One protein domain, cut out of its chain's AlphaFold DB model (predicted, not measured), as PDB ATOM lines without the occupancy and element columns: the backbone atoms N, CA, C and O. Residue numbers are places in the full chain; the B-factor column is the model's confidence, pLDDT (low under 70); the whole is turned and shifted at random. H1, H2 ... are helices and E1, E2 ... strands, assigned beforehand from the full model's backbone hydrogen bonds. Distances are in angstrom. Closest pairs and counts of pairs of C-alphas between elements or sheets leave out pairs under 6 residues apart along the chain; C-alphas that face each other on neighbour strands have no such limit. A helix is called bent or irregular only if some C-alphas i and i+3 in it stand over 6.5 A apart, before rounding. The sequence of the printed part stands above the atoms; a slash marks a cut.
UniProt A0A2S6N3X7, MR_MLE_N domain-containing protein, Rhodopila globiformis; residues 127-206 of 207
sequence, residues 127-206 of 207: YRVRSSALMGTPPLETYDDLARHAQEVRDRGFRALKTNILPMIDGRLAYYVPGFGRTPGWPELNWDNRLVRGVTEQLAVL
ATOM      1  N   TYR A 127      40.500  57.683  91.869       94.94
ATOM      2  CA  TYR A 127      39.681  58.385  90.875       94.94
ATOM      3  C   TYR A 127      39.098  57.449  89.815       94.94
ATOM      4  O   TYR A 127      37.963  57.668  89.404       94.94
ATOM      5  N   ARG A 128      39.800  56.376  89.428       95.69
ATOM      6  CA  ARG A 128      39.261  55.400  88.468       95.69
ATOM      7  C   ARG A 128      38.166  54.537  89.092       95.69
ATOM      8  O   ARG A 128      37.128  54.365  88.471       95.69
ATOM      9  N   VAL A 129      38.330  54.088  90.339       95.94
ATOM     10  CA  VAL A 129      37.268  53.382  91.084       95.94
ATOM     11  C   VAL A 129      36.016  54.256  91.207       95.94
ATOM     12  O   VAL A 129      34.897  53.789  91.024       95.94
ATOM     13  N   ARG A 130      36.188  55.547  91.508       93.19
ATOM     14  CA  ARG A 130      35.064  56.465  91.740       93.19
ATOM     15  C   ARG A 130      34.427  57.004  90.453       93.19
ATOM     16  O   ARG A 130      33.246  57.342  90.458       93.19
ATOM     17  N   SER A 131      35.211  57.236  89.403       93.25
ATOM     18  CA  SER A 131      34.832  58.130  88.297       93.25
ATOM     19  C   SER A 131      35.478  57.752  86.956       93.25
ATOM     20  O   SER A 131      35.696  58.626  86.117       93.25
ATOM     21  N   SER A 132      35.759  56.465  86.727       94.38
ATOM     22  CA  SER A 132      36.351  55.938  85.482       94.38
ATOM     23  C   SER A 132      35.675  56.450  84.211       94.38
ATOM     24  O   SER A 132      36.374  56.895  83.301       94.38
ATOM     25  N   ALA A 133      34.337  56.446  84.175       94.25
ATOM     26  CA  ALA A 133      33.546  56.901  83.032       94.25
ATOM     27  C   ALA A 133      33.809  58.376  82.695       94.25
ATOM     28  O   ALA A 133      34.085  58.708  81.547       94.25
ATOM     29  N   LEU A 134      33.805  59.251  83.706       93.25
ATOM     30  CA  LEU A 134      34.098  60.676  83.529       93.25
ATOM     31  C   LEU A 134      35.561  60.918  83.126       93.25
ATOM     32  O   LEU A 134      35.862  61.875  82.424       93.25
ATOM     33  N   MET A 135      36.474  60.042  83.547       91.06
ATOM     34  CA  MET A 135      37.882  60.099  83.153       91.06
ATOM     35  C   MET A 135      38.165  59.490  81.772       91.06
ATOM     36  O   MET A 135      39.296  59.598  81.303       91.06
ATOM     37  N   GLY A 136      37.199  58.809  81.145       94.56
ATOM     38  CA  GLY A 136      37.438  58.040  79.920       94.56
ATOM     39  C   GLY A 136      38.477  56.925  80.107       94.56
ATOM     40  O   GLY A 136      39.265  56.654  79.207       94.56
ATOM     41  N   THR A 137      38.524  56.310  81.292       94.50
ATOM     42  CA  THR A 137      39.495  55.254  81.637       94.50
ATOM     43  C   THR A 137      38.794  53.933  81.941       94.50
ATOM     44  O   THR A 137      37.645  53.964  82.385       94.50
ATOM     45  N   PRO A 138      39.463  52.775  81.770       94.19
ATOM     46  CA  PRO A 138      38.911  51.500  82.217       94.19
ATOM     47  C   PRO A 138      38.567  51.534  83.718       94.19
ATOM     48  O   PRO A 138      39.362  52.071  84.505       94.19
ATOM     49  N   PRO A 139      37.404  50.997  84.133       94.75
ATOM     50  CA  PRO A 139      37.074  50.865  85.546       94.75
ATOM     51  C   PRO A 139      38.067  49.933  86.245       94.75
ATOM     52  O   PRO A 139      38.643  49.039  85.628       94.75
ATOM     53  N   LEU A 140      38.267  50.165  87.540       96.81
ATOM     54  CA  LEU A 140      39.017  49.263  88.409       96.81
ATOM     55  C   LEU A 140      38.016  48.627  89.368       96.81
ATOM     56  O   LEU A 140      37.469  49.322  90.223       96.81
ATOM     57  N   GLU A 141      37.764  47.335  89.209       96.00
ATOM     58  CA  GLU A 141      36.755  46.599  89.974       96.00
ATOM     59  C   GLU A 141      37.387  45.576  90.918       96.00
ATOM     60  O   GLU A 141      36.782  45.226  91.927       96.00
ATOM     61  N   THR A 142      38.613  45.140  90.634       96.75
ATOM     62  CA  THR A 142      39.337  44.102  91.377       96.75
ATOM     63  C   THR A 142      40.754  44.542  91.755       96.75
ATOM     64  O   THR A 142      41.319  45.479  91.182       96.75
ATOM     65  N   TYR A 143      41.376  43.833  92.703       96.88
ATOM     66  CA  TYR A 143      42.789  44.050  93.030       96.88
ATOM     67  C   TYR A 143      43.736  43.706  91.871       96.88
ATOM     68  O   TYR A 143      44.773  44.353  91.738       96.88
ATOM     69  N   ASP A 144      43.359  42.789  90.978       96.38
ATOM     70  CA  ASP A 144      44.129  42.519  89.759       96.38
ATOM     71  C   ASP A 144      44.094  43.709  88.793       96.38
ATOM     72  O   ASP A 144      45.105  44.035  88.166       96.38
ATOM     73  N   ASP A 145      42.957  44.407  88.682       97.06
ATOM     74  CA  ASP A 145      42.877  45.652  87.905       97.06
ATOM     75  C   ASP A 145      43.797  46.718  88.506       97.06
ATOM     76  O   ASP A 145      44.485  47.440  87.781       97.06
ATOM     77  N   LEU A 146      43.840  46.794  89.840       96.94
ATOM     78  CA  LEU A 146      44.709  47.711  90.564       96.94
ATOM     79  C   LEU A 146      46.196  47.392  90.325       96.94
ATOM     80  O   LEU A 146      46.975  48.315  90.087       96.94
ATOM     81  N   ALA A 147      46.574  46.110  90.309       97.06
ATOM     82  CA  ALA A 147      47.927  45.653  89.983       97.06
ATOM     83  C   ALA A 147      48.331  46.055  88.556       97.06
ATOM     84  O   ALA A 147      49.409  46.613  88.331       97.06
ATOM     85  N   ARG A 148      47.440  45.841  87.575       97.12
ATOM     86  CA  ARG A 148      47.675  46.259  86.182       97.12
ATOM     87  C   ARG A 148      47.796  47.775  86.062       97.12
ATOM     88  O   ARG A 148      48.674  48.261  85.351       97.12
ATOM     89  N   HIS A 149      46.979  48.529  86.798       96.75
ATOM     90  CA  HIS A 149      47.106  49.982  86.852       96.75
ATOM     91  C   HIS A 149      48.434  50.425  87.489       96.75
ATOM     92  O   HIS A 149      49.034  51.393  87.031       96.75
ATOM     93  N   ALA A 150      48.945  49.719  88.503       96.88
ATOM     94  CA  ALA A 150      50.254  50.014  89.087       96.88
ATOM     95  C   ALA A 150      51.391  49.820  88.074       96.88
ATOM     96  O   ALA A 150      52.275  50.676  87.990       96.88
ATOM     97  N   GLN A 151      51.333  48.759  87.258       96.38
ATOM     98  CA  GLN A 151      52.289  48.567  86.163       96.38
ATOM     99  C   GLN A 151      52.187  49.687  85.122       96.38
ATOM    100  O   GLN A 151      53.203  50.283  84.794       96.38
ATOM    101  N   GLU A 152      50.977  50.082  84.706       96.06
ATOM    102  CA  GLU A 152      50.781  51.235  83.809       96.06
ATOM    103  C   GLU A 152      51.437  52.514  84.368       96.06
ATOM    104  O   GLU A 152      52.125  53.246  83.658       96.06
ATOM    105  N   VAL A 153      51.247  52.797  85.659       96.69
ATOM    106  CA  VAL A 153      51.825  53.973  86.328       96.69
ATOM    107  C   VAL A 153      53.353  53.907  86.363       96.69
ATOM    108  O   VAL A 153      54.019  54.916  86.109       96.69
ATOM    109  N   ARG A 154      53.910  52.724  86.636       96.25
ATOM    110  CA  ARG A 154      55.353  52.467  86.611       96.25
ATOM    111  C   ARG A 154      55.931  52.623  85.204       96.25
ATOM    112  O   ARG A 154      56.953  53.290  85.056       96.25
ATOM    113  N   ASP A 155      55.271  52.077  84.188       97.62
ATOM    114  CA  ASP A 155      55.691  52.152  82.783       97.62
ATOM    115  C   ASP A 155      55.688  53.599  82.270       97.62
ATOM    116  O   ASP A 155      56.507  53.984  81.437       97.62
ATOM    117  N   ARG A 156      54.833  54.453  82.848       97.00
ATOM    118  CA  ARG A 156      54.841  55.909  82.632       97.00
ATOM    119  C   ARG A 156      55.966  56.653  83.365       97.00
ATOM    120  O   ARG A 156      56.054  57.876  83.259       97.00
ATOM    121  N   GLY A 157      56.821  55.949  84.106       97.25
ATOM    122  CA  GLY A 157      58.013  56.486  84.764       97.25
ATOM    123  C   GLY A 157      57.791  57.050  86.171       97.25
ATOM    124  O   GLY A 157      58.714  57.646  86.737       97.25
ATOM    125  N   PHE A 158      56.603  56.879  86.762       98.00
ATOM    126  CA  PHE A 158      56.365  57.297  88.145       98.00
ATOM    127  C   PHE A 158      57.072  56.355  89.120       98.00
ATOM    128  O   PHE A 158      57.023  55.136  88.991       98.00
ATOM    129  N   ARG A 159      57.714  56.942  90.133       96.19
ATOM    130  CA  ARG A 159      58.476  56.207  91.159       96.19
ATOM    131  C   ARG A 159      57.744  56.093  92.493       96.19
ATOM    132  O   ARG A 159      58.239  55.451  93.410       96.19
ATOM    133  N   ALA A 160      56.607  56.769  92.620       97.00
ATOM    134  CA  ALA A 160      55.814  56.808  93.834       97.00
ATOM    135  C   ALA A 160      54.337  57.011  93.490       97.00
ATOM    136  O   ALA A 160      53.996  57.705  92.527       97.00
ATOM    137  N   LEU A 161      53.468  56.444  94.319       96.31
ATOM    138  CA  LEU A 161      52.020  56.582  94.236       96.31
ATOM    139  C   LEU A 161      51.432  56.824  95.627       96.31
ATOM    140  O   LEU A 161      52.059  56.531  96.643       96.31
ATOM    141  N   LYS A 162      50.221  57.378  95.669       96.62
ATOM    142  CA  LYS A 162      49.431  57.523  96.894       96.62
ATOM    143  C   LYS A 162      48.001  57.098  96.610       96.62
ATOM    144  O   LYS A 162      47.341  57.707  95.768       96.62
ATOM    145  N   THR A 163      47.526  56.107  97.348       96.06
ATOM    146  CA  THR A 163      46.157  55.588  97.261       96.06
ATOM    147  C   THR A 163      45.336  55.975  98.493       96.06
ATOM    148  O   THR A 163      45.877  56.429  99.501       96.06
ATOM    149  N   ASN A 164      44.020  55.794  98.407       95.00
ATOM    150  CA  ASN A 164      43.127  55.713  99.564       95.00
ATOM    151  C   ASN A 164      42.806  54.240  99.862       95.00
ATOM    152  O   ASN A 164      43.316  53.349  99.182       95.00
ATOM    153  N   ILE A 165      41.972  53.985 100.869       94.38
ATOM    154  CA  ILE A 165      41.515  52.632 101.189       94.38
ATOM    155  C   ILE A 165      40.452  52.225 100.164       94.38
ATOM    156  O   ILE A 165      39.451  52.926  99.990       94.38
ATOM    157  N   LEU A 166      40.707  51.119  99.466       95.75
ATOM    158  CA  LEU A 166      39.861  50.582  98.403       95.75
ATOM    159  C   LEU A 166      39.479  49.129  98.742       95.75
ATOM    160  O   LEU A 166      40.065  48.196  98.192       95.75
ATOM    161  N   PRO A 167      38.571  48.899  99.708       93.88
ATOM    162  CA  PRO A 167      38.154  47.555 100.075       93.88
ATOM    163  C   PRO A 167      37.210  46.971  99.018       93.88
ATOM    164  O   PRO A 167      36.514  47.705  98.313       93.88
ATOM    165  N   MET A 168      37.127  45.642  98.975       93.56
ATOM    166  CA  MET A 168      36.089  44.936  98.225       93.56
ATOM    167  C   MET A 168      34.750  44.988  98.976       93.56
ATOM    168  O   MET A 168      34.591  44.413 100.062       93.56
ATOM    169  N   ILE A 169      33.766  45.664  98.387       89.25
ATOM    170  CA  ILE A 169      32.383  45.748  98.864       89.25
ATOM    171  C   ILE A 169      31.475  45.194  97.766       89.25
ATOM    172  O   ILE A 169      31.521  45.659  96.634       89.25
ATOM    173  N   ASP A 170      30.694  44.165  98.100       89.50
ATOM    174  CA  ASP A 170      29.766  43.483  97.187       89.50
ATOM    175  C   ASP A 170      30.410  43.057  95.857       89.50
ATOM    176  O   ASP A 170      29.870  43.267  94.776       89.50
ATOM    177  N   GLY A 171      31.609  42.474  95.950       90.25
ATOM    178  CA  GLY A 171      32.326  41.927  94.796       90.25
ATOM    179  C   GLY A 171      33.072  42.951  93.941       90.25
ATOM    180  O   GLY A 171      33.620  42.558  92.917       90.25
ATOM    181  N   ARG A 172      33.157  44.222  94.355       94.25
ATOM    182  CA  ARG A 172      33.905  45.267  93.634       94.25
ATOM    183  C   ARG A 172      34.698  46.189  94.556       94.25
ATOM    184  O   ARG A 172      34.324  46.397  95.710       94.25
ATOM    185  N   LEU A 173      35.757  46.797  94.030       96.06
ATOM    186  CA  LEU A 173      36.477  47.871  94.709       96.06
ATOM    187  C   LEU A 173      35.547  49.059  94.965       96.06
ATOM    188  O   LEU A 173      34.821  49.514  94.081       96.06
ATOM    189  N   ALA A 174      35.604  49.590  96.181       93.50
ATOM    190  CA  ALA A 174      34.835  50.756  96.586       93.50
ATOM    191  C   ALA A 174      35.746  51.847  97.149       93.50
ATOM    192  O   ALA A 174      36.765  51.570  97.769       93.50
ATOM    193  N   TYR A 175      35.369  53.111  96.969       93.38
ATOM    194  CA  TYR A 175      36.089  54.225  97.581       93.38
ATOM    195  C   TYR A 175      35.659  54.405  99.042       93.38
ATOM    196  O   TYR A 175      34.535  54.830  99.288       93.38
ATOM    197  N   TYR A 176      36.543  54.103 100.001       93.12
ATOM    198  CA  TYR A 176      36.255  54.183 101.439       93.12
ATOM    199  C   TYR A 176      36.859  55.449 102.076       93.12
ATOM    200  O   TYR A 176      38.077  55.639 102.088       93.12
ATOM    201  N   VAL A 177      36.003  56.343 102.586       92.38
ATOM    202  CA  VAL A 177      36.374  57.690 103.078       92.38
ATOM    203  C   VAL A 177      35.504  58.168 104.259       92.38
ATOM    204  O   VAL A 177      34.924  59.263 104.228       92.38
ATOM    205  N   PRO A 178      35.420  57.395 105.353       92.81
ATOM    206  CA  PRO A 178      34.645  57.809 106.521       92.81
ATOM    207  C   PRO A 178      35.250  59.042 107.207       92.81
ATOM    208  O   PRO A 178      34.515  59.861 107.739       92.81
ATOM    209  N   GLY A 179      36.567  59.271 107.098       90.38
ATOM    210  CA  GLY A 179      37.229  60.460 107.663       90.38
ATOM    211  C   GLY A 179      36.753  61.802 107.088       90.38
ATOM    212  O   GLY A 179      36.987  62.842 107.688       90.38
ATOM    213  N   PHE A 180      36.057  61.785 105.946       89.31
ATOM    214  CA  PHE A 180      35.394  62.961 105.368       89.31
ATOM    215  C   PHE A 180      33.862  62.864 105.428       89.31
ATOM    216  O   PHE A 180      33.181  63.610 104.727       89.31
ATOM    217  N   GLY A 181      33.316  61.903 106.179       90.25
ATOM    218  CA  GLY A 181      31.878  61.645 106.270       90.25
ATOM    219  C   GLY A 181      31.232  61.174 104.962       90.25
ATOM    220  O   GLY A 181      30.016  61.244 104.823       90.25
ATOM    221  N   ARG A 182      32.020  60.725 103.972       88.62
ATOM    222  CA  ARG A 182      31.508  60.360 102.633       88.62
ATOM    223  C   ARG A 182      31.062  58.905 102.526       88.62
ATOM    224  O   ARG A 182      30.330  58.563 101.605       88.62
ATOM    225  N   THR A 183      31.514  58.057 103.445       91.12
ATOM    226  CA  THR A 183      31.096  56.654 103.567       91.12
ATOM    227  C   THR A 183      30.806  56.320 105.029       91.12
ATOM    228  O   THR A 183      31.342  57.008 105.901       91.12
ATOM    229  N   PRO A 184      30.007  55.275 105.322       90.75
ATOM    230  CA  PRO A 184      29.717  54.848 106.692       90.75
ATOM    231  C   PRO A 184      30.976  54.576 107.529       90.75
ATOM    232  O   PRO A 184      32.011  54.186 106.985       90.75
ATOM    233  N   GLY A 185      30.859  54.752 108.848       89.25
ATOM    234  CA  GLY A 185      31.946  54.578 109.820       89.25
ATOM    235  C   GLY A 185      32.441  55.878 110.459       89.25
ATOM    236  O   GLY A 185      33.402  55.848 111.217       89.25
ATOM    237  N   TRP A 186      31.821  57.017 110.147       93.00
ATOM    238  CA  TRP A 186      32.013  58.266 110.882       93.00
ATOM    239  C   TRP A 186      30.958  58.393 111.998       93.00
ATOM    240  O   TRP A 186      29.835  57.932 111.786       93.00
ATOM    241  N   PRO A 187      31.266  59.084 113.111       93.25
ATOM    242  CA  PRO A 187      32.552  59.707 113.441       93.25
ATOM    243  C   PRO A 187      33.556  58.766 114.132       93.25
ATOM    244  O   PRO A 187      34.673  59.195 114.401       93.25
ATOM    245  N   GLU A 188      33.187  57.518 114.433       93.81
ATOM    246  CA  GLU A 188      33.976  56.619 115.286       93.81
ATOM    247  C   GLU A 188      35.265  56.126 114.621       93.81
ATOM    248  O   GLU A 188      36.243  55.845 115.308       93.81
ATOM    249  N   LEU A 189      35.275  56.022 113.287       90.81
ATOM    250  CA  LEU A 189      36.404  55.559 112.471       90.81
ATOM    251  C   LEU A 189      36.958  54.193 112.909       90.81
ATOM    252  O   LEU A 189      38.147  53.911 112.748       90.81
ATOM    253  N   ASN A 190      36.083  53.333 113.435       90.12
ATOM    254  CA  ASN A 190      36.442  51.983 113.847       90.12
ATOM    255  C   ASN A 190      36.901  51.151 112.641       90.12
ATOM    256  O   ASN A 190      36.250  51.144 111.594       90.12
ATOM    257  N   TRP A 191      37.993  50.404 112.807       86.12
ATOM    258  CA  TRP A 191      38.388  49.370 111.855       86.12
ATOM    259  C   TRP A 191      37.752  48.026 112.215       86.12
ATOM    260  O   TRP A 191      37.497  47.729 113.382       86.12
ATOM    261  N   ASP A 192      37.554  47.177 111.211       88.50
ATOM    262  CA  ASP A 192      37.199  45.776 111.401       88.50
ATOM    263  C   ASP A 192      38.181  44.855 110.656       88.50
ATOM    264  O   ASP A 192      39.012  45.281 109.845       88.50
ATOM    265  N   ASN A 193      38.080  43.553 110.924       91.94
ATOM    266  CA  ASN A 193      38.948  42.551 110.305       91.94
ATOM    267  C   ASN A 193      38.774  42.447 108.782       91.94
ATOM    268  O   ASN A 193      39.633  41.862 108.120       91.94
ATOM    269  N   ARG A 194      37.669  42.948 108.216       88.00
ATOM    270  CA  ARG A 194      37.436  42.960 106.768       88.00
ATOM    271  C   ARG A 194      38.206  44.110 106.128       88.00
ATOM    272  O   ARG A 194      38.882  43.895 105.128       88.00
ATOM    273  N   LEU A 195      38.161  45.298 106.725       91.12
ATOM    274  CA  LEU A 195      38.901  46.471 106.276       91.12
ATOM    275  C   LEU A 195      40.411  46.233 106.351       91.12
ATOM    276  O   LEU A 195      41.116  46.517 105.387       91.12
ATOM    277  N   VAL A 196      40.901  45.652 107.451       92.69
ATOM    278  CA  VAL A 196      42.327  45.305 107.604       92.69
ATOM    279  C   VAL A 196      42.771  44.305 106.534       92.69
ATOM    280  O   VAL A 196      43.827  44.491 105.923       92.69
ATOM    281  N   ARG A 197      41.957  43.277 106.250       92.25
ATOM    282  CA  ARG A 197      42.231  42.329 105.160       92.25
ATOM    283  C   ARG A 197      42.260  43.017 103.799       92.25
ATOM    284  O   ARG A 197      43.242  42.860 103.085       92.25
ATOM    285  N   GLY A 198      41.265  43.848 103.494       92.81
ATOM    286  CA  GLY A 198      41.208  44.594 102.235       92.81
ATOM    287  C   GLY A 198      42.406  45.524 102.037       92.81
ATOM    288  O   GLY A 198      42.997  45.547 100.966       92.81
ATOM    289  N   VAL A 199      42.839  46.240 103.080       93.50
ATOM    290  CA  VAL A 199      44.063  47.059 103.020       93.50
ATOM    291  C   VAL A 199      45.300  46.186 102.807       93.50
ATOM    292  O   VAL A 199      46.184  46.559 102.039       93.50
ATOM    293  N   THR A 200      45.372  45.020 103.449       94.81
ATOM    294  CA  THR A 200      46.503  44.094 103.280       94.81
ATOM    295  C   THR A 200      46.577  43.559 101.850       94.81
ATOM    296  O   THR A 200      47.647  43.601 101.247       94.81
ATOM    297  N   GLU A 201      45.454  43.117 101.282       94.75
ATOM    298  CA  GLU A 201      45.353  42.648  99.892       94.75
ATOM    299  C   GLU A 201      45.673  43.769  98.898       94.75
ATOM    300  O   GLU A 201      46.500  43.590  98.004       94.75
ATOM    301  N   GLN A 202      45.107  44.959  99.116       95.69
ATOM    302  CA  GLN A 202      45.402  46.150  98.327       95.69
ATOM    303  C   GLN A 202      46.900  46.472  98.323       95.69
ATOM    304  O   GLN A 202      47.456  46.786  97.278       95.69
ATOM    305  N   LEU A 203      47.569  46.421  99.476       95.00
ATOM    306  CA  LEU A 203      49.007  46.681  99.556       95.00
ATOM    307  C   LEU A 203      49.833  45.552  98.934       95.00
ATOM    308  O   LEU A 203      50.888  45.832  98.371       95.00
ATOM    309  N   ALA A 204      49.378  44.299  99.025       95.50
ATOM    310  CA  ALA A 204      50.080  43.150  98.462       95.50
ATOM    311  C   ALA A 204      50.193  43.239  96.935       95.50
ATOM    312  O   ALA A 204      51.259  42.955  96.400       95.50
ATOM    313  N   VAL A 205      49.144  43.704  96.248       94.81
ATOM    314  CA  VAL A 205      49.152  43.866  94.781       94.81
ATOM    315  C   VAL A 205      49.904  45.106  94.280       94.81
ATOM    316  O   VAL A 205      50.081  45.272  93.076       94.81
ATOM    317  N   LEU A 206      50.322  45.997  95.188       90.94
ATOM    318  CA  LEU A 206      51.076  47.220  94.874       90.94
ATOM    319  C   LEU A 206      52.580  47.113  95.148       90.94
ATOM    320  O   LEU A 206      53.297  48.092  94.932       90.94
TER     321      LEU A 206
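Overview. This is residues 127 to 206 of the 207 residues of the protein "MR_MLE_N domain-containing protein" of Rhodopila globiformis (UniProt A0A2S6N3X7). Two helices, H2 and H3, run the same way and are staggered along the length of the model, while H1 lies off to one side, away from H3. The long stretch of residues 164 to 192 starts near the middle, folds back in a small turn with residues 168 to 169 paired antiparallel to 172 to 173, and loops out to the end away from H2. The printed part has 80 residues with H1, H2, one strand E1 and H3 in that order; the class is mostly helix, though 37 of the 80 residues are in named elements. It is compact, with a radius of gyration of the C-alphas of 13.3 A and spans of 39 by 28 by 24 A.

Along the chain. Find C-alpha 127 at (39.681, 58.385, 90.875), where H1, residues 127 to 135, begins. It is irregular: C-alphas 130 and 133 are 8.9 A apart. H2, residues 143 to 155, is 18.4 A long, and E1, residues 161 to 163, is 6.7 A. H3, residues 193 to 204, runs 16.3 A to C-alpha 204 at (50.080, 43.150, 98.462).

Arrangement. Look first at H1, which is apart from H2, E1 and H3. H2 and H3 touch only at their ends, and only just, with 3 pairs of C-alphas within 8 A; the closest are those of Tyr 143 and Gln 202, 6.3 A apart. Their shallow tilt of 32 degrees is only just short of steep. E1 pairs with no named strand. In H2 and H3 every O i to N i+4 pair is within hydrogen-bond range; in H1, 3 of 5 are.

Size, cuts and confidence. The C-alphas of Asp 155 and Glu 188 are the two farthest apart, 39.3 A. The link from E1 to H3, 29 residues, is long. The printed part has no cut, and no printed residue is under pLDDT 70.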